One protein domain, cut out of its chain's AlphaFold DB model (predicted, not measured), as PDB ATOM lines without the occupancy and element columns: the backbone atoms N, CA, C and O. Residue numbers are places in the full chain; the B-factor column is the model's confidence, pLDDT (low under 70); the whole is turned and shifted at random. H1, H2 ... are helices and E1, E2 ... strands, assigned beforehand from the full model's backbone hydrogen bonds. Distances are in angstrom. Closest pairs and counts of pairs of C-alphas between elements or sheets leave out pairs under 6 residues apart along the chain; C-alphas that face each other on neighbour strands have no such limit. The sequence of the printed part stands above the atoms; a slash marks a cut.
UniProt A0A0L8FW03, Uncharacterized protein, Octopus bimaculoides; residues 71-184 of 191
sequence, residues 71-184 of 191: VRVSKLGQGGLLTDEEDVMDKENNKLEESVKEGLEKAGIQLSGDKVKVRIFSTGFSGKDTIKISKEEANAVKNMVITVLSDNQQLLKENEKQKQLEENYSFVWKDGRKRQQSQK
ATOM      1  N   VAL A  71     -29.622 -26.602  44.517       72.50
ATOM      2  CA  VAL A  71     -30.160 -25.409  45.181       72.50
ATOM      3  C   VAL A  71     -31.339 -25.823  46.055       72.50
ATOM      4  O   VAL A  71     -32.179 -26.589  45.601       72.50
ATOM      5  N   ARG A  72     -31.397 -25.335  47.298       75.50
ATOM      6  CA  ARG A  72     -32.606 -25.407  48.134       75.50
ATOM      7  C   ARG A  72     -32.959 -24.022  48.646       75.50
ATOM      8  O   ARG A  72     -32.138 -23.410  49.335       75.50
ATOM      9  N   VAL A  73     -34.156 -23.549  48.331       72.88
ATOM     10  CA  VAL A  73     -34.714 -22.286  48.798       72.88
ATOM     11  C   VAL A  73     -35.659 -22.584  49.955       72.88
ATOM     12  O   VAL A  73     -36.476 -23.497  49.910       72.88
ATOM     13  N   SER A  74     -35.534 -21.848  51.051       68.56
ATOM     14  CA  SER A  74     -36.489 -21.953  52.156       68.56
ATOM     15  C   SER A  74     -36.772 -20.575  52.724       68.56
ATOM     16  O   SER A  74     -35.854 -19.774  52.927       68.56
ATOM     17  N   LYS A  75     -38.047 -20.303  52.984       64.88
ATOM     18  CA  LYS A  75     -38.513 -19.052  53.573       64.88
ATOM     19  C   LYS A  75     -38.734 -19.258  55.065       64.88
ATOM     20  O   LYS A  75     -39.389 -20.217  55.457       64.88
ATOM     21  N   LEU A  76     -38.204 -18.359  55.892       58.66
ATOM     22  CA  LEU A  76     -38.437 -18.396  57.334       58.66
ATOM     23  C   LEU A  76     -39.308 -17.205  57.740       58.66
ATOM     24  O   LEU A  76     -38.922 -16.056  57.537       58.66
ATOM     25  N   GLY A  77     -40.491 -17.488  58.288       52.72
ATOM     26  CA  GLY A  77     -41.340 -16.479  58.916       52.72
ATOM     27  C   GLY A  77     -40.756 -16.022  60.254       52.72
ATOM     28  O   GLY A  77     -40.074 -16.783  60.945       52.72
ATOM     29  N   GLN A  78     -41.026 -14.773  60.632       45.25
ATOM     30  CA  GLN A  78     -40.645 -14.228  61.932       45.25
ATOM     31  C   GLN A  78     -41.478 -14.926  63.022       45.25
ATOM     32  O   GLN A  78     -42.600 -14.523  63.305       45.25
ATOM     33  N   GLY A  79     -40.955 -16.025  63.576       53.22
ATOM     34  CA  GLY A  79     -41.651 -16.828  64.590       53.22
ATOM     35  C   GLY A  79     -41.489 -18.347  64.502       53.22
ATOM     36  O   GLY A  79     -42.142 -19.035  65.271       53.22
ATOM     37  N   GLY A  80     -40.659 -18.893  63.602       51.38
ATOM     38  CA  GLY A  80     -40.251 -20.313  63.619       51.38
ATOM     39  C   GLY A  80     -41.351 -21.360  63.378       51.38
ATOM     40  O   GLY A  80     -41.030 -22.535  63.234       51.38
ATOM     41  N   LEU A  81     -42.619 -20.956  63.301       47.75
ATOM     42  CA  LEU A  81     -43.748 -21.847  63.088       47.75
ATOM     43  C   LEU A  81     -44.051 -21.936  61.589       47.75
ATOM     44  O   LEU A  81     -44.474 -20.960  60.967       47.75
ATOM     45  N   LEU A  82     -43.785 -23.110  61.022       52.22
ATOM     46  CA  LEU A  82     -44.250 -23.509  59.700       52.22
ATOM     47  C   LEU A  82     -45.770 -23.690  59.797       52.22
ATOM     48  O   LEU A  82     -46.243 -24.599  60.470       52.22
ATOM     49  N   THR A  83     -46.535 -22.772  59.219       49.66
ATOM     50  CA  THR A  83     -47.982 -22.933  59.034       49.66
ATOM     51  C   THR A  83     -48.233 -23.637  57.706       49.66
ATOM     52  O   THR A  83     -47.544 -23.317  56.739       49.66
ATOM     53  N   ASP A  84     -49.221 -24.540  57.685       46.94
ATOM     54  CA  ASP A  84     -49.659 -25.506  56.648       46.94
ATOM     55  C   ASP A  84     -49.926 -24.972  55.210       46.94
ATOM     56  O   ASP A  84     -50.644 -25.580  54.421       46.94
ATOM     57  N   GLU A  85     -49.344 -23.844  54.814       50.62
ATOM     58  CA  GLU A  85     -49.315 -23.317  53.441       50.62
ATOM     59  C   GLU A  85     -48.109 -23.843  52.635       50.62
ATOM     60  O   GLU A  85     -47.678 -23.223  51.656       50.62
ATOM     61  N   GLU A  86     -47.545 -24.977  53.062       51.41
ATOM     62  CA  GLU A  86     -46.331 -25.591  52.509       51.41
ATOM     63  C   GLU A  86     -46.506 -25.959  51.025       51.41
ATOM     64  O   GLU A  86     -45.702 -25.549  50.193       51.41
ATOM     65  N   ASP A  87     -47.632 -26.569  50.641       48.78
ATOM     66  CA  ASP A  87     -47.815 -27.124  49.288       48.78
ATOM     67  C   ASP A  87     -47.856 -26.084  48.144       48.78
ATOM     68  O   ASP A  87     -47.469 -26.369  47.003       48.78
ATOM     69  N   VAL A  88     -48.364 -24.869  48.394       51.34
ATOM     70  CA  VAL A  88     -48.406 -23.804  47.366       51.34
ATOM     71  C   VAL A  88     -47.088 -23.037  47.335       51.34
ATOM     72  O   VAL A  88     -46.607 -22.704  46.247       51.34
ATOM     73  N   MET A  89     -46.475 -22.805  48.502       56.88
ATOM     74  CA  MET A  89     -45.149 -22.195  48.579       56.88
ATOM     75  C   MET A  89     -44.077 -23.094  47.969       56.88
ATOM     76  O   MET A  89     -43.170 -22.574  47.324       56.88
ATOM     77  N   ASP A  90     -44.209 -24.415  48.068       65.31
ATOM     78  CA  ASP A  90     -43.284 -25.356  47.443       65.31
ATOM     79  C   ASP A  90     -43.235 -25.182  45.927       65.31
ATOM     80  O   ASP A  90     -42.157 -25.200  45.348       65.31
ATOM     81  N   LYS A  91     -44.356 -24.903  45.251       69.88
ATOM     82  CA  LYS A  91     -44.344 -24.677  43.793       69.88
ATOM     83  C   LYS A  91     -43.591 -23.407  43.395       69.88
ATOM     84  O   LYS A  91     -42.844 -23.421  42.415       69.88
ATOM     85  N   GLU A  92     -43.784 -22.310  44.124       69.69
ATOM     86  CA  GLU A  92     -43.089 -21.044  43.852       69.69
ATOM     87  C   GLU A  92     -41.605 -21.118  44.240       69.69
ATOM     88  O   GLU A  92     -40.750 -20.650  43.483       69.69
ATOM     89  N   ASN A  93     -41.294 -21.785  45.354       75.69
ATOM     90  CA  ASN A  93     -39.927 -22.061  45.790       75.69
ATOM     91  C   ASN A  93     -39.204 -22.971  44.797       75.69
ATOM     92  O   ASN A  93     -38.104 -22.627  44.381       75.69
ATOM     93  N   ASN A  94     -39.835 -24.052  44.330       80.00
ATOM     94  CA  ASN A  94     -39.273 -24.954  43.320       80.00
ATOM     95  C   ASN A  94     -38.959 -24.208  42.020       80.00
ATOM     96  O   ASN A  94     -37.898 -24.394  41.427       80.00
ATOM     97  N   LYS A  95     -39.845 -23.304  41.587       82.69
ATOM     98  CA  LYS A  95     -39.602 -22.480  40.398       82.69
ATOM     99  C   LYS A  95     -38.423 -21.524  40.590       82.69
ATOM    100  O   LYS A  95     -37.659 -21.291  39.650       82.69
ATOM    101  N   LEU A  96     -38.276 -20.946  41.783       81.69
ATOM    102  CA  LEU A  96     -37.133 -20.100  42.117       81.69
ATOM    103  C   LEU A  96     -35.840 -20.923  42.201       81.69
ATOM    104  O   LEU A  96     -34.831 -20.506  41.642       81.69
ATOM    105  N   GLU A  97     -35.874 -22.105  42.816       83.19
ATOM    106  CA  GLU A  97     -34.758 -23.055  42.853       83.19
ATOM    107  C   GLU A  97     -34.284 -23.414  41.447       83.19
ATOM    108  O   GLU A  97     -33.096 -23.285  41.158       83.19
ATOM    109  N   GLU A  98     -35.202 -23.794  40.557       84.50
ATOM    110  CA  GLU A  98     -34.892 -24.122  39.165       84.50
ATOM    111  C   GLU A  98     -34.316 -22.912  38.423       84.50
ATOM    112  O   GLU A  98     -33.285 -23.016  37.764       84.50
ATOM    113  N   SER A  99     -34.912 -21.730  38.607       86.19
ATOM    114  CA  SER A  99     -34.446 -20.494  37.968       86.19
ATOM    115  C   SER A  99     -33.052 -20.070  38.440       86.19
ATOM    116  O   SER A  99     -32.279 -19.515  37.649       86.19
ATOM    117  N   VAL A 100     -32.739 -20.275  39.724       84.12
ATOM    118  CA  VAL A 100     -31.414 -20.023  40.311       84.12
ATOM    119  C   VAL A 100     -30.427 -21.064  39.806       84.12
ATOM    120  O   VAL A 100     -29.352 -20.693  39.349       84.12
ATOM    121  N   LYS A 101     -30.805 -22.344  39.816       85.69
ATOM    122  CA  LYS A 101     -29.983 -23.445  39.310       85.69
ATOM    123  C   LYS A 101     -29.588 -23.225  37.850       85.69
ATOM    124  O   LYS A 101     -28.399 -23.218  37.555       85.69
ATOM    125  N   GLU A 102     -30.550 -22.958  36.969       86.38
ATOM    126  CA  GLU A 102     -30.294 -22.659  35.552       86.38
ATOM    127  C   GLU A 102     -29.383 -21.431  35.399       86.38
ATOM    128  O   GLU A 102     -28.482 -21.406  34.564       86.38
ATOM    129  N   GLY A 103     -29.585 -20.405  36.233       84.00
ATOM    130  CA  GLY A 103     -28.748 -19.207  36.236       84.00
ATOM    131  C   GLY A 103     -27.291 -19.485  36.613       84.00
ATOM    132  O   GLY A 103     -26.386 -18.956  35.969       84.00
ATOM    133  N   LEU A 104     -27.064 -20.334  37.615       83.25
ATOM    134  CA  LEU A 104     -25.728 -20.747  38.052       83.25
ATOM    135  C   LEU A 104     -25.050 -21.654  37.019       83.25
ATOM    136  O   LEU A 104     -23.880 -21.444  36.700       83.25
ATOM    137  N   GLU A 105     -25.791 -22.598  36.436       83.81
ATOM    138  CA  GLU A 105     -25.293 -23.457  35.356       83.81
ATOM    139  C   GLU A 105     -24.915 -22.631  34.118       83.81
ATOM    140  O   GLU A 105     -23.827 -22.803  33.567       83.81
ATOM    141  N   LYS A 106     -25.754 -21.663  33.725       85.44
ATOM    142  CA  LYS A 106     -25.477 -20.747  32.607       85.44
ATOM    143  C   LYS A 106     -24.272 -19.844  32.866       85.44
ATOM    144  O   LYS A 106     -23.541 -19.529  31.929       85.44
ATOM    145  N   ALA A 107     -24.057 -19.433  34.112       79.44
ATOM    146  CA  ALA A 107     -22.872 -18.678  34.511       79.44
ATOM    147  C   ALA A 107     -21.591 -19.540  34.541       79.44
ATOM    148  O   ALA A 107     -20.509 -19.015  34.787       79.44
ATOM    149  N   GLY A 108     -21.685 -20.853  34.291       74.12
ATOM    150  CA  GLY A 108     -20.545 -21.770  34.364       74.12
ATOM    151  C   GLY A 108     -20.060 -22.009  35.796       74.12
ATOM    152  O   GLY A 108     -18.934 -22.465  36.009       74.12
ATOM    153  N   ILE A 109     -20.897 -21.698  36.790       76.38
ATOM    154  CA  ILE A 109     -20.598 -21.903  38.204       76.38
ATOM    155  C   ILE A 109     -20.941 -23.352  38.532       76.38
ATOM    156  O   ILE A 109     -22.045 -23.685  38.956       76.38
ATOM    157  N   GLN A 110     -19.976 -24.234  38.295       69.38
ATOM    158  CA  GLN A 110     -20.048 -25.626  38.717       69.38
ATOM    159  C   GLN A 110     -19.523 -25.714  40.147       69.38
ATOM    160  O   GLN A 110     -18.322 -25.648  40.399       69.38
ATOM    161  N   LEU A 111     -20.449 -25.804  41.098       67.81
ATOM    162  CA  LEU A 111     -20.150 -26.075  42.501       67.81
ATOM    163  C   LEU A 111     -19.887 -27.574  42.629       67.81
ATOM    164  O   LEU A 111     -20.773 -28.340  42.997       67.81
ATOM    165  N   SER A 112     -18.698 -28.010  42.215       59.97
ATOM    166  CA  SER A 112     -18.272 -29.412  42.264       59.97
ATOM    167  C   SER A 112     -18.229 -29.915  43.713       59.97
ATOM    168  O   SER A 112     -17.189 -29.880  44.361       59.97
ATOM    169  N   GLY A 113     -19.377 -30.375  44.220       62.78
ATOM    170  CA  GLY A 113     -19.555 -30.957  45.555       62.78
ATOM    171  C   GLY A 113     -20.310 -30.083  46.564       62.78
ATOM    172  O   GLY A 113     -20.847 -30.620  47.535       62.78
ATOM    173  N   ASP A 114     -20.433 -28.775  46.320       69.00
ATOM    174  CA  ASP A 114     -21.023 -27.841  47.283       69.00
ATOM    175  C   ASP A 114     -22.523 -27.610  47.036       69.00
ATOM    176  O   ASP A 114     -22.976 -27.267  45.942       69.00
ATOM    177  N   LYS A 115     -23.326 -27.789  48.093       77.81
ATOM    178  CA  LYS A 115     -24.780 -27.557  48.073       77.81
ATOM    179  C   LYS A 115     -25.071 -26.090  48.383       77.81
ATOM    180  O   LYS A 115     -24.701 -25.603  49.449       77.81
ATOM    181  N   VAL A 116     -25.819 -25.410  47.516       75.31
ATOM    182  CA  VAL A 116     -26.231 -24.015  47.741       75.31
ATOM    183  C   VAL A 116     -27.583 -23.997  48.443       75.31
ATOM    184  O   VAL A 116     -28.601 -24.412  47.891       75.31
ATOM    185  N   LYS A 117     -27.616 -23.508  49.684       76.69
ATOM    186  CA  LYS A 117     -28.863 -23.296  50.432       76.69
ATOM    187  C   LYS A 117     -29.159 -21.803  50.504       76.69
ATOM    188  O   LYS A 117     -28.423 -21.065  51.150       76.69
ATOM    189  N   VAL A 118     -30.250 -21.373  49.880       77.69
ATOM    190  CA  VAL A 118     -30.704 -19.979  49.882       77.69
ATOM    191  C   VAL A 118     -31.829 -19.843  50.908       77.69
ATOM    192  O   VAL A 118     -32.918 -20.379  50.727       77.69
ATOM    193  N   ARG A 119     -31.575 -19.151  52.020       77.31
ATOM    194  CA  ARG A 119     -32.614 -18.841  53.015       77.31
ATOM    195  C   ARG A 119     -33.056 -17.399  52.852       77.31
ATOM    196  O   ARG A 119     -32.237 -16.495  52.988       77.31
ATOM    197  N   ILE A 120     -34.337 -17.199  52.565       71.12
ATOM    198  CA  ILE A 120     -34.899 -15.869  52.332       71.12
ATOM    199  C   ILE A 120     -35.613 -15.423  53.605       71.12
ATOM    200  O   ILE A 120     -36.610 -16.021  54.020       71.12
ATOM    201  N   PHE A 121     -35.087 -14.365  54.218       67.81
ATOM    202  CA  PHE A 121     -35.712 -13.669  55.336       67.81
ATOM    203  C   PHE A 121     -36.393 -12.419  54.779       67.81
ATOM    204  O   PHE A 121     -35.715 -11.490  54.351       67.81
ATOM    205  N   SER A 122     -37.725 -12.408  54.740       63.66
ATOM    206  CA  SER A 122     -38.482 -11.229  54.310       63.66
ATOM    207  C   SER A 122     -38.931 -10.440  55.537       63.66
ATOM    208  O   SER A 122     -39.670 -10.954  56.377       63.66
ATOM    209  N   THR A 123     -38.454  -9.201  55.665       58.03
ATOM    210  CA  THR A 123     -38.866  -8.270  56.723       58.03
ATOM    211  C   THR A 123     -40.104  -7.507  56.243       58.03
ATOM    212  O   THR A 123     -40.005  -6.369  55.789       58.03
ATOM    213  N   GLY A 124     -41.272  -8.148  56.262       51.56
ATOM    214  CA  GLY A 124     -42.498  -7.563  55.716       51.56
ATOM    215  C   GLY A 124     -43.743  -8.001  56.477       51.56
ATOM    216  O   GLY A 124     -43.981  -9.185  56.627       51.56
ATOM    217  N   PHE A 125     -44.487  -7.012  56.973       44.75
ATOM    218  CA  PHE A 125     -45.871  -7.012  57.464       44.75
ATOM    219  C   PHE A 125     -46.436  -8.300  58.104       44.75
ATOM    220  O   PHE A 125     -46.897  -9.220  57.433       44.75
ATOM    221  N   SER A 126     -46.530  -8.279  59.440       49.53
ATOM    222  CA  SER A 126     -47.430  -9.131  60.228       49.53
ATOM    223  C   SER A 126     -48.887  -8.713  59.977       49.53
ATOM    224  O   SER A 126     -49.519  -8.008  60.759       49.53
ATOM    225  N   GLY A 127     -49.404  -9.116  58.827       45.91
ATOM    226  CA  GLY A 127     -50.823  -9.260  58.549       45.91
ATOM    227  C   GLY A 127     -51.029 -10.688  58.073       45.91
ATOM    228  O   GLY A 127     -50.102 -11.301  57.560       45.91
ATOM    229  N   LYS A 128     -52.220 -11.248  58.255       52.09
ATOM    230  CA  LYS A 128     -52.573 -12.635  57.901       52.09
ATOM    231  C   LYS A 128     -52.579 -12.914  56.383       52.09
ATOM    232  O   LYS A 128     -53.300 -13.796  55.938       52.09
ATOM    233  N   ASP A 129     -51.819 -12.145  55.611       50.22
ATOM    234  CA  ASP A 129     -51.549 -12.382  54.208       50.22
ATOM    235  C   ASP A 129     -50.200 -13.080  54.114       50.22
ATOM    236  O   ASP A 129     -49.150 -12.524  54.442       50.22
ATOM    237  N   THR A 130     -50.236 -14.326  53.661       55.28
ATOM    238  CA  THR A 130     -49.075 -15.080  53.206       55.28
ATOM    239  C   THR A 130     -48.229 -14.171  52.322       55.28
ATOM    240  O   THR A 130     -48.638 -13.813  51.219       55.28
ATOM    241  N   ILE A 131     -47.063 -13.750  52.815       58.06
ATOM    242  CA  ILE A 131     -46.145 -12.876  52.073       58.06
ATOM    243  C   ILE A 131     -45.641 -13.668  50.858       58.06
ATOM    244  O   ILE A 131     -44.663 -14.407  50.955       58.06
ATOM    245  N   LYS A 132     -46.346 -13.614  49.732       65.38
ATOM    246  CA  LYS A 132     -45.925 -14.286  48.501       65.38
ATOM    247  C   LYS A 132     -44.701 -13.554  47.976       65.38
ATOM    248  O   LYS A 132     -44.738 -12.333  47.852       65.38
ATOM    249  N   ILE A 133     -43.619 -14.288  47.710       70.06
ATOM    250  CA  ILE A 133     -42.441 -13.701  47.067       70.06
ATOM    251  C   ILE A 133     -42.888 -13.309  45.666       70.06
ATOM    252  O   ILE A 133     -43.259 -14.156  44.852       70.06
ATOM    253  N   SER A 134     -42.890 -12.013  45.388       76.56
ATOM    254  CA  SER A 134     -43.250 -11.528  44.066       76.56
ATOM    255  C   SER A 134     -42.246 -12.034  43.028       76.56
ATOM    256  O   SER A 134     -41.076 -12.309  43.313       76.56
ATOM    257  N   LYS A 135     -42.681 -12.124  41.769       80.25
ATOM    258  CA  LYS A 135     -41.790 -12.498  40.661       80.25
ATOM    259  C   LYS A 135     -40.583 -11.551  40.545       80.25
ATOM    260  O   LYS A 135     -39.517 -11.972  40.102       80.25
ATOM    261  N   GLU A 136     -40.751 -10.288  40.928       81.88
ATOM    262  CA  GLU A 136     -39.682  -9.287  40.940       81.88
ATOM    263  C   GLU A 136     -38.654  -9.571  42.034       81.88
ATOM    264  O   GLU A 136     -37.461  -9.632  41.738       81.88
ATOM    265  N   GLU A 137     -39.098  -9.846  43.261       80.62
ATOM    266  CA  GLU A 137     -38.209 -10.227  44.365       80.62
ATOM    267  C   GLU A 137     -37.476 -11.540  44.074       80.62
ATOM    268  O   GLU A 137     -36.271 -11.638  44.290       80.62
ATOM    269  N   ALA A 138     -38.167 -12.530  43.505       81.19
ATOM    270  CA  ALA A 138     -37.570 -13.791  43.071       81.19
ATOM    271  C   ALA A 138     -36.439 -13.570  42.046       81.19
ATOM    272  O   ALA A 138     -35.360 -14.156  42.160       81.19
ATOM    273  N   ASN A 139     -36.652 -12.684  41.068       85.88
ATOM    274  CA  ASN A 139     -35.622 -12.313  40.094       85.88
ATOM    275  C   ASN A 139     -34.462 -11.542  40.733       85.88
ATOM    276  O   ASN A 139     -33.307 -11.778  40.378       85.88
ATOM    277  N   ALA A 140     -34.749 -10.643  41.676       85.88
ATOM    278  CA  ALA A 140     -33.720  -9.907  42.403       85.88
ATOM    279  C   ALA A 140     -32.818 -10.860  43.203       85.88
ATOM    280  O   ALA A 140     -31.595 -10.781  43.097       85.88
ATOM    281  N   VAL A 141     -33.415 -11.815  43.926       84.69
ATOM    282  CA  VAL A 141     -32.684 -12.861  44.659       84.69
ATOM    283  C   VAL A 141     -31.859 -13.716  43.703       84.69
ATOM    284  O   VAL A 141     -30.676 -13.934  43.954       84.69
ATOM    285  N   LYS A 142     -32.438 -14.156  42.578       85.38
ATOM    286  CA  LYS A 142     -31.709 -14.922  41.557       85.38
ATOM    287  C   LYS A 142     -30.459 -14.186  41.086       85.38
ATOM    288  O   LYS A 142     -29.372 -14.758  41.117       85.38
ATOM    289  N   ASN A 143     -30.612 -12.940  40.652       88.25
ATOM    290  CA  ASN A 143     -29.498 -12.159  40.124       88.25
ATOM    291  C   ASN A 143     -28.423 -11.945  41.192       88.25
ATOM    292  O   ASN A 143     -27.246 -12.137  40.913       88.25
ATOM    293  N   MET A 144     -28.832 -11.645  42.426       87.50
ATOM    294  CA  MET A 144     -27.918 -11.477  43.553       87.50
ATOM    295  C   MET A 144     -27.091 -12.739  43.825       87.50
ATOM    296  O   MET A 144     -25.871 -12.655  43.944       87.50
ATOM    297  N   VAL A 145     -27.734 -13.910  43.880       86.31
ATOM    298  CA  VAL A 145     -27.047 -15.192  44.111       86.31
ATOM    299  C   VAL A 145     -26.040 -15.482  42.998       86.31
ATOM    300  O   VAL A 145     -24.914 -15.888  43.285       86.31
ATOM    301  N   ILE A 146     -26.413 -15.241  41.738       86.56
ATOM    302  CA  ILE A 146     -25.520 -15.449  40.592       86.56
ATOM    303  C   ILE A 146     -24.317 -14.509  40.665       86.56
ATOM    304  O   ILE A 146     -23.191 -14.978  40.524       86.56
ATOM    305  N   THR A 147     -24.528 -13.214  40.905       88.62
ATOM    306  CA  THR A 147     -23.442 -12.225  40.967       88.62
ATOM    307  C   THR A 147     -22.454 -12.564  42.075       88.62
ATOM    308  O   THR A 147     -21.270 -12.718  41.799       88.62
ATOM    309  N   VAL A 148     -22.932 -12.797  43.301       87.81
ATOM    310  CA  VAL A 148     -22.056 -13.105  44.444       87.81
ATOM    311  C   VAL A 148     -21.223 -14.363  44.193       87.81
ATOM    312  O   VAL A 148     -20.029 -14.392  44.487       87.81
ATOM    313  N   LEU A 149     -21.827 -15.420  43.643       84.94
ATOM    314  CA  LEU A 149     -21.095 -16.655  43.357       84.94
ATOM    315  C   LEU A 149     -20.138 -16.508  42.163       84.94
ATOM    316  O   LEU A 149     -19.060 -17.104  42.182       84.94
ATOM    317  N   SER A 150     -20.490 -15.696  41.163       82.94
ATOM    318  CA  SER A 150     -19.613 -15.398  40.021       82.94
ATOM    319  C   SER A 150     -18.368 -14.634  40.466       82.94
ATOM    320  O   SER A 150     -17.250 -15.050  40.159       82.94
ATOM    321  N   ASP A 151     -18.559 -13.558  41.231       83.50
ATOM    322  CA  ASP A 151     -17.483 -12.676  41.690       83.50
ATOM    323  C   ASP A 151     -16.485 -13.447  42.560       83.50
ATOM    324  O   ASP A 151     -15.273 -13.332  42.380       83.50
ATOM    325  N   ASN A 152     -16.983 -14.321  43.439       82.44
ATOM    326  CA  ASN A 152     -16.136 -15.196  44.248       82.44
ATOM    327  C   ASN A 152     -15.312 -16.169  43.391       82.44
ATOM    328  O   ASN A 152     -14.127 -16.370  43.657       82.44
ATOM    329  N   GLN A 153     -15.900 -16.766  42.348       79.19
ATOM    330  CA  GLN A 153     -15.160 -17.673  41.466       79.19
ATOM    331  C   GLN A 153     -14.078 -16.928  40.672       79.19
ATOM    332  O   GLN A 153     -12.977 -17.450  40.480       79.19
ATOM    333  N   GLN A 154     -14.374 -15.710  40.214       80.31
ATOM    334  CA  GLN A 154     -13.404 -14.865  39.526       80.31
ATOM    335  C   GLN A 154     -12.259 -14.460  40.460       80.31
ATOM    336  O   GLN A 154     -11.097 -14.590  40.074       80.31
ATOM    337  N   LEU A 155     -12.577 -14.067  41.693       80.69
ATOM    338  CA  LEU A 155     -11.589 -13.717  42.710       80.69
ATOM    339  C   LEU A 155     -10.660 -14.892  43.033       80.69
ATOM    340  O   LEU A 155      -9.450 -14.708  43.124       80.69
ATOM    341  N   LEU A 156     -11.194 -16.111  43.165       79.38
ATOM    342  CA  LEU A 156     -10.377 -17.305  43.408       79.38
ATOM    343  C   LEU A 156      -9.416 -17.590  42.246       79.38
ATOM    344  O   LEU A 156      -8.233 -17.838  42.480       79.38
ATOM    345  N   LYS A 157      -9.896 -17.509  40.999       85.62
ATOM    346  CA  LYS A 157      -9.056 -17.689  39.800       85.62
ATOM    347  C   LYS A 157      -7.963 -16.626  39.709       85.62
ATOM    348  O   LYS A 157      -6.826 -16.930  39.350       85.62
ATOM    349  N   GLU A 158      -8.299 -15.377  40.020       85.44
ATOM    350  CA  GLU A 158      -7.339 -14.276  40.030       85.44
ATOM    351  C   GLU A 158      -6.298 -14.444  41.137       85.44
ATOM    352  O   GLU A 158      -5.109 -14.290  40.870       85.44
ATOM    353  N   ASN A 159      -6.714 -14.843  42.341       83.81
ATOM    354  CA  ASN A 159      -5.805 -15.112  43.450       83.81
ATOM    355  C   ASN A 159      -4.834 -16.254  43.123       83.81
ATOM    356  O   ASN A 159      -3.635 -16.128  43.355       83.81
ATOM    357  N   GLU A 160      -5.322 -17.339  42.518       86.81
ATOM    358  CA  GLU A 160      -4.465 -18.443  42.081       86.81
ATOM    359  C   GLU A 160      -3.462 -17.990  41.015       86.81
ATOM    360  O   GLU A 160      -2.268 -18.276  41.121       86.81
ATOM    361  N   LYS A 161      -3.911 -17.218  40.020       89.69
ATOM    362  CA  LYS A 161      -3.019 -16.620  39.019       89.69
ATOM    363  C   LYS A 161      -1.977 -15.714  39.673       89.69
ATOM    364  O   LYS A 161      -0.805 -15.764  39.301       89.69
ATOM    365  N   GLN A 162      -2.385 -14.892  40.634       88.12
ATOM    366  CA  GLN A 162      -1.486 -14.004  41.361       88.12
ATOM    367  C   GLN A 162      -0.451 -14.806  42.153       88.12
ATOM    368  O   GLN A 162       0.738 -14.525  42.045       88.12
ATOM    369  N   LYS A 163      -0.868 -15.870  42.844       89.00
ATOM    370  CA  LYS A 163       0.030 -16.791  43.546       89.00
ATOM    371  C   LYS A 163       1.039 -17.443  42.597       89.00
ATOM    372  O   LYS A 163       2.226 -17.472  42.902       89.00
ATOM    373  N   GLN A 164       0.605 -17.912  41.426       88.00
ATOM    374  CA  GLN A 164       1.511 -18.481  40.417       88.00
ATOM    375  C   GLN A 164       2.532 -17.451  39.914       88.00
ATOM    376  O   GLN A 164       3.707 -17.771  39.718       88.00
ATOM    377  N   LEU A 165       2.110 -16.199  39.709       86.88
ATOM    378  CA  LEU A 165       3.020 -15.113  39.350       86.88
ATOM    379  C   LEU A 165       4.012 -14.836  40.481       86.88
ATOM    380  O   LEU A 165       5.210 -14.749  40.223       86.88
ATOM    381  N   GLU A 166       3.549 -14.747  41.725       85.75
ATOM    382  CA  GLU A 166       4.406 -14.561  42.897       85.75
ATOM    383  C   GLU A 166       5.430 -15.686  43.040       85.75
ATOM    384  O   GLU A 166       6.607 -15.411  43.267       85.75
ATOM    385  N   GLU A 167       5.034 -16.944  42.850       86.38
ATOM    386  CA  GLU A 167       5.949 -18.084  42.864       86.38
ATOM    387  C   GLU A 167       7.033 -17.933  41.785       86.38
ATOM    388  O   GLU A 167       8.225 -17.965  42.112       86.38
ATOM    389  N   ASN A 168       6.640 -17.646  40.541       84.06
ATOM    390  CA  ASN A 168       7.560 -17.438  39.417       84.06
ATOM    391  C   ASN A 168       8.518 -16.253  39.635       84.06
ATOM    392  O   ASN A 168       9.727 -16.373  39.420       84.06
ATOM    393  N   TYR A 169       8.015 -15.106  40.095       79.56
ATOM    394  CA  TYR A 169       8.849 -13.929  40.364       79.56
ATOM    395  C   TYR A 169       9.726 -14.122  41.602       79.56
ATOM    396  O   TYR A 169      10.887 -13.703  41.609       79.56
ATOM    397  N   SER A 170       9.223 -14.799  42.637       76.75
ATOM    398  CA  SER A 170      10.009 -15.111  43.831       76.75
ATOM    399  C   SER A 170      11.186 -16.027  43.504       76.75
ATOM    400  O   SER A 170      12.251 -15.854  44.100       76.75
ATOM    401  N   PHE A 171      11.037 -16.946  42.545       71.75
ATOM    402  CA  PHE A 171      12.114 -17.811  42.067       71.75
ATOM    403  C   PHE A 171      13.254 -16.989  41.449       71.75
ATOM    404  O   PHE A 171      14.384 -17.025  41.942       71.75
ATOM    405  N   VAL A 172      12.944 -16.144  40.460       71.38
ATOM    406  CA  VAL A 172      13.943 -15.295  39.782       71.38
ATOM    407  C   VAL A 172      14.611 -14.318  40.757       71.38
ATOM    408  O   VAL A 172      15.832 -14.140  40.740       71.38
ATOM    409  N   TRP A 173      13.834 -13.711  41.657       66.69
ATOM    410  CA  TRP A 173      14.350 -12.714  42.597       66.69
ATOM    411  C   TRP A 173      15.201 -13.320  43.724       66.69
ATOM    412  O   TRP A 173      16.160 -12.703  44.202       66.69
ATOM    413  N   LYS A 174      14.884 -14.536  44.184       68.69
ATOM    414  CA  LYS A 174      15.684 -15.239  45.204       68.69
ATOM    415  C   LYS A 174      16.991 -15.781  44.621       68.69
ATOM    416  O   LYS A 174      18.021 -15.672  45.287       68.69
ATOM    417  N   ASP A 175      16.988 -16.272  43.383       64.88
ATOM    418  CA  ASP A 175      18.201 -16.776  42.728       64.88
ATOM    419  C   ASP A 175      19.164 -15.659  42.308       64.88
ATOM    420  O   ASP A 175      20.384 -15.810  42.429       64.88
ATOM    421  N   GLY A 176      18.637 -14.494  41.917       62.06
ATOM    422  CA  GLY A 176      19.442 -13.292  41.683       62.06
ATOM    423  C   GLY A 176      20.209 -12.843  42.933       62.06
ATOM    424  O   GLY A 176      21.401 -12.544  42.853       62.06
ATOM    425  N   ARG A 177      19.570 -12.875  44.113       61.78
ATOM    426  CA  ARG A 177      20.222 -12.525  45.388       61.78
ATOM    427  C   ARG A 177      21.284 -13.538  45.816       61.78
ATOM    428  O   ARG A 177      22.355 -13.120  46.250       61.78
ATOM    429  N   LYS A 178      21.043 -14.841  45.630       61.22
ATOM    430  CA  LYS A 178      22.049 -15.883  45.914       61.22
ATOM    431  C   LYS A 178      23.288 -15.742  45.025       61.22
ATOM    432  O   LYS A 178      24.406 -15.802  45.524       61.22
ATOM    433  N   ARG A 179      23.110 -15.473  43.725       59.78
ATOM    434  CA  ARG A 179      24.231 -15.233  42.794       59.78
ATOM    435  C   ARG A 179      25.017 -13.960  43.119       59.78
ATOM    436  O   ARG A 179      26.241 -13.973  43.042       59.78
ATOM    437  N   GLN A 180      24.338 -12.885  43.516       59.31
ATOM    438  CA  GLN A 180      24.979 -11.630  43.929       59.31
ATOM    439  C   GLN A 180      25.750 -11.771  45.255       59.31
ATOM    440  O   GLN A 180      26.793 -11.142  45.416       59.31
ATOM    441  N   GLN A 181      25.291 -12.616  46.187       59.41
ATOM    442  CA  GLN A 181      26.021 -12.916  47.426       59.41
ATOM    443  C   GLN A 181      27.265 -13.783  47.176       59.41
ATOM    444  O   GLN A 181      28.336 -13.432  47.662       59.41
ATOM    445  N   SER A 182      27.186 -14.823  46.336       57.94
ATOM    446  CA  SER A 182      28.357 -15.657  46.005       57.94
ATOM    447  C   SER A 182      29.457 -14.920  45.226       57.94
ATOM    448  O   SER A 182      30.609 -15.338  45.268       57.94
ATOM    449  N   GLN A 183      29.146 -13.820  44.529       58.09
ATOM    450  CA  GLN A 183      30.162 -12.989  43.863       58.09
ATOM    451  C   GLN A 183      30.757 -11.888  44.752       58.09
ATOM    452  O   GLN A 183      31.754 -11.276  44.373       58.09
ATOM    453  N   LYS A 184      30.187 -11.636  45.935       57.72
ATOM    454  CA  LYS A 184      30.711 -10.656  46.899       57.72
ATOM    455  C   LYS A 184      31.737 -11.254  47.873       57.72
ATOM    456  O   LYS A 184      32.461 -10.500  48.512       57.72
TER     457      LYS A 184
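AT A GLANCE: This is residues 71 to 184 of the 191 residues of an uncharacterized protein of Octopus bimaculoides (UniProt A0A0L8FW03). A small head sits at one end of a very long helix, H2: in the head a short two-stranded ribbon, E1 and E2, has H1 packed on it, mostly on E1, and the first part of H2 packs on H1. Residues 154 to 184, of which 154 to 182 belong to H2, stand free and stick out from the head as a long arm; without them the body of 83 residues spans 41 by 20 by 19 A. The printed part has 114 residues, with named elements in the order E1, H1, E2, H2; the strands are parallel and the class is mostly helix. It is extended, with a radius of gyration of the C-alphas of 23.9 A and spans of 84 by 29 by 24 A.

HOW THE PARTS SIT: E1, residues 71 to 75, and E2, residues 116 to 120, are parallel neighbours at 18 degrees, with N 72 and O 116 at 3.0 A and N 118 and O 72 at 2.8 A, within hydrogen-bond range. H1, residues 86 to 106, lies between them in the chain, and this strand-helix-strand unit, two parallel neighbour strands with a helix between, has a left-handed crossover. The closest C-alphas of E1 and H1 are those of Val 71 and Glu 97, 5.7 A apart. H1, with residues 96 to 104 alone, touches residues 138 to 146 of H2, residues 135 to 182; the closest C-alphas are those of Val 100 and Lys 142, 5.3 A. They run the same way at a tilt of 37 degrees, only just steep. E2 and H2 are near each other, with 7 pairs of C-alphas within 10 A, and E1 and H2 are apart. In H2 every O i to N i+4 pair is within hydrogen-bond range, in H1 15 of 17.

IN THESE COORDINATES: E1 begins at C-alpha 71 (-30.160, -25.409, 45.181) and spans 13.4 A; H1 spans 29.2 A and E2 12.8 A. H2 runs 70.4 A to C-alpha 182 (28.357, -15.657, 46.005).

THE WHOLE: The C-alphas of Lys 128 and Lys 184, the two farthest apart, are 84.0 A apart. The printed part has no cut, and the link from E2 to H2 is long, 14 residues. The pLDDT is under 70 in residues 74 to 92, 110 to 114, 121 to 132 and 173 to 184.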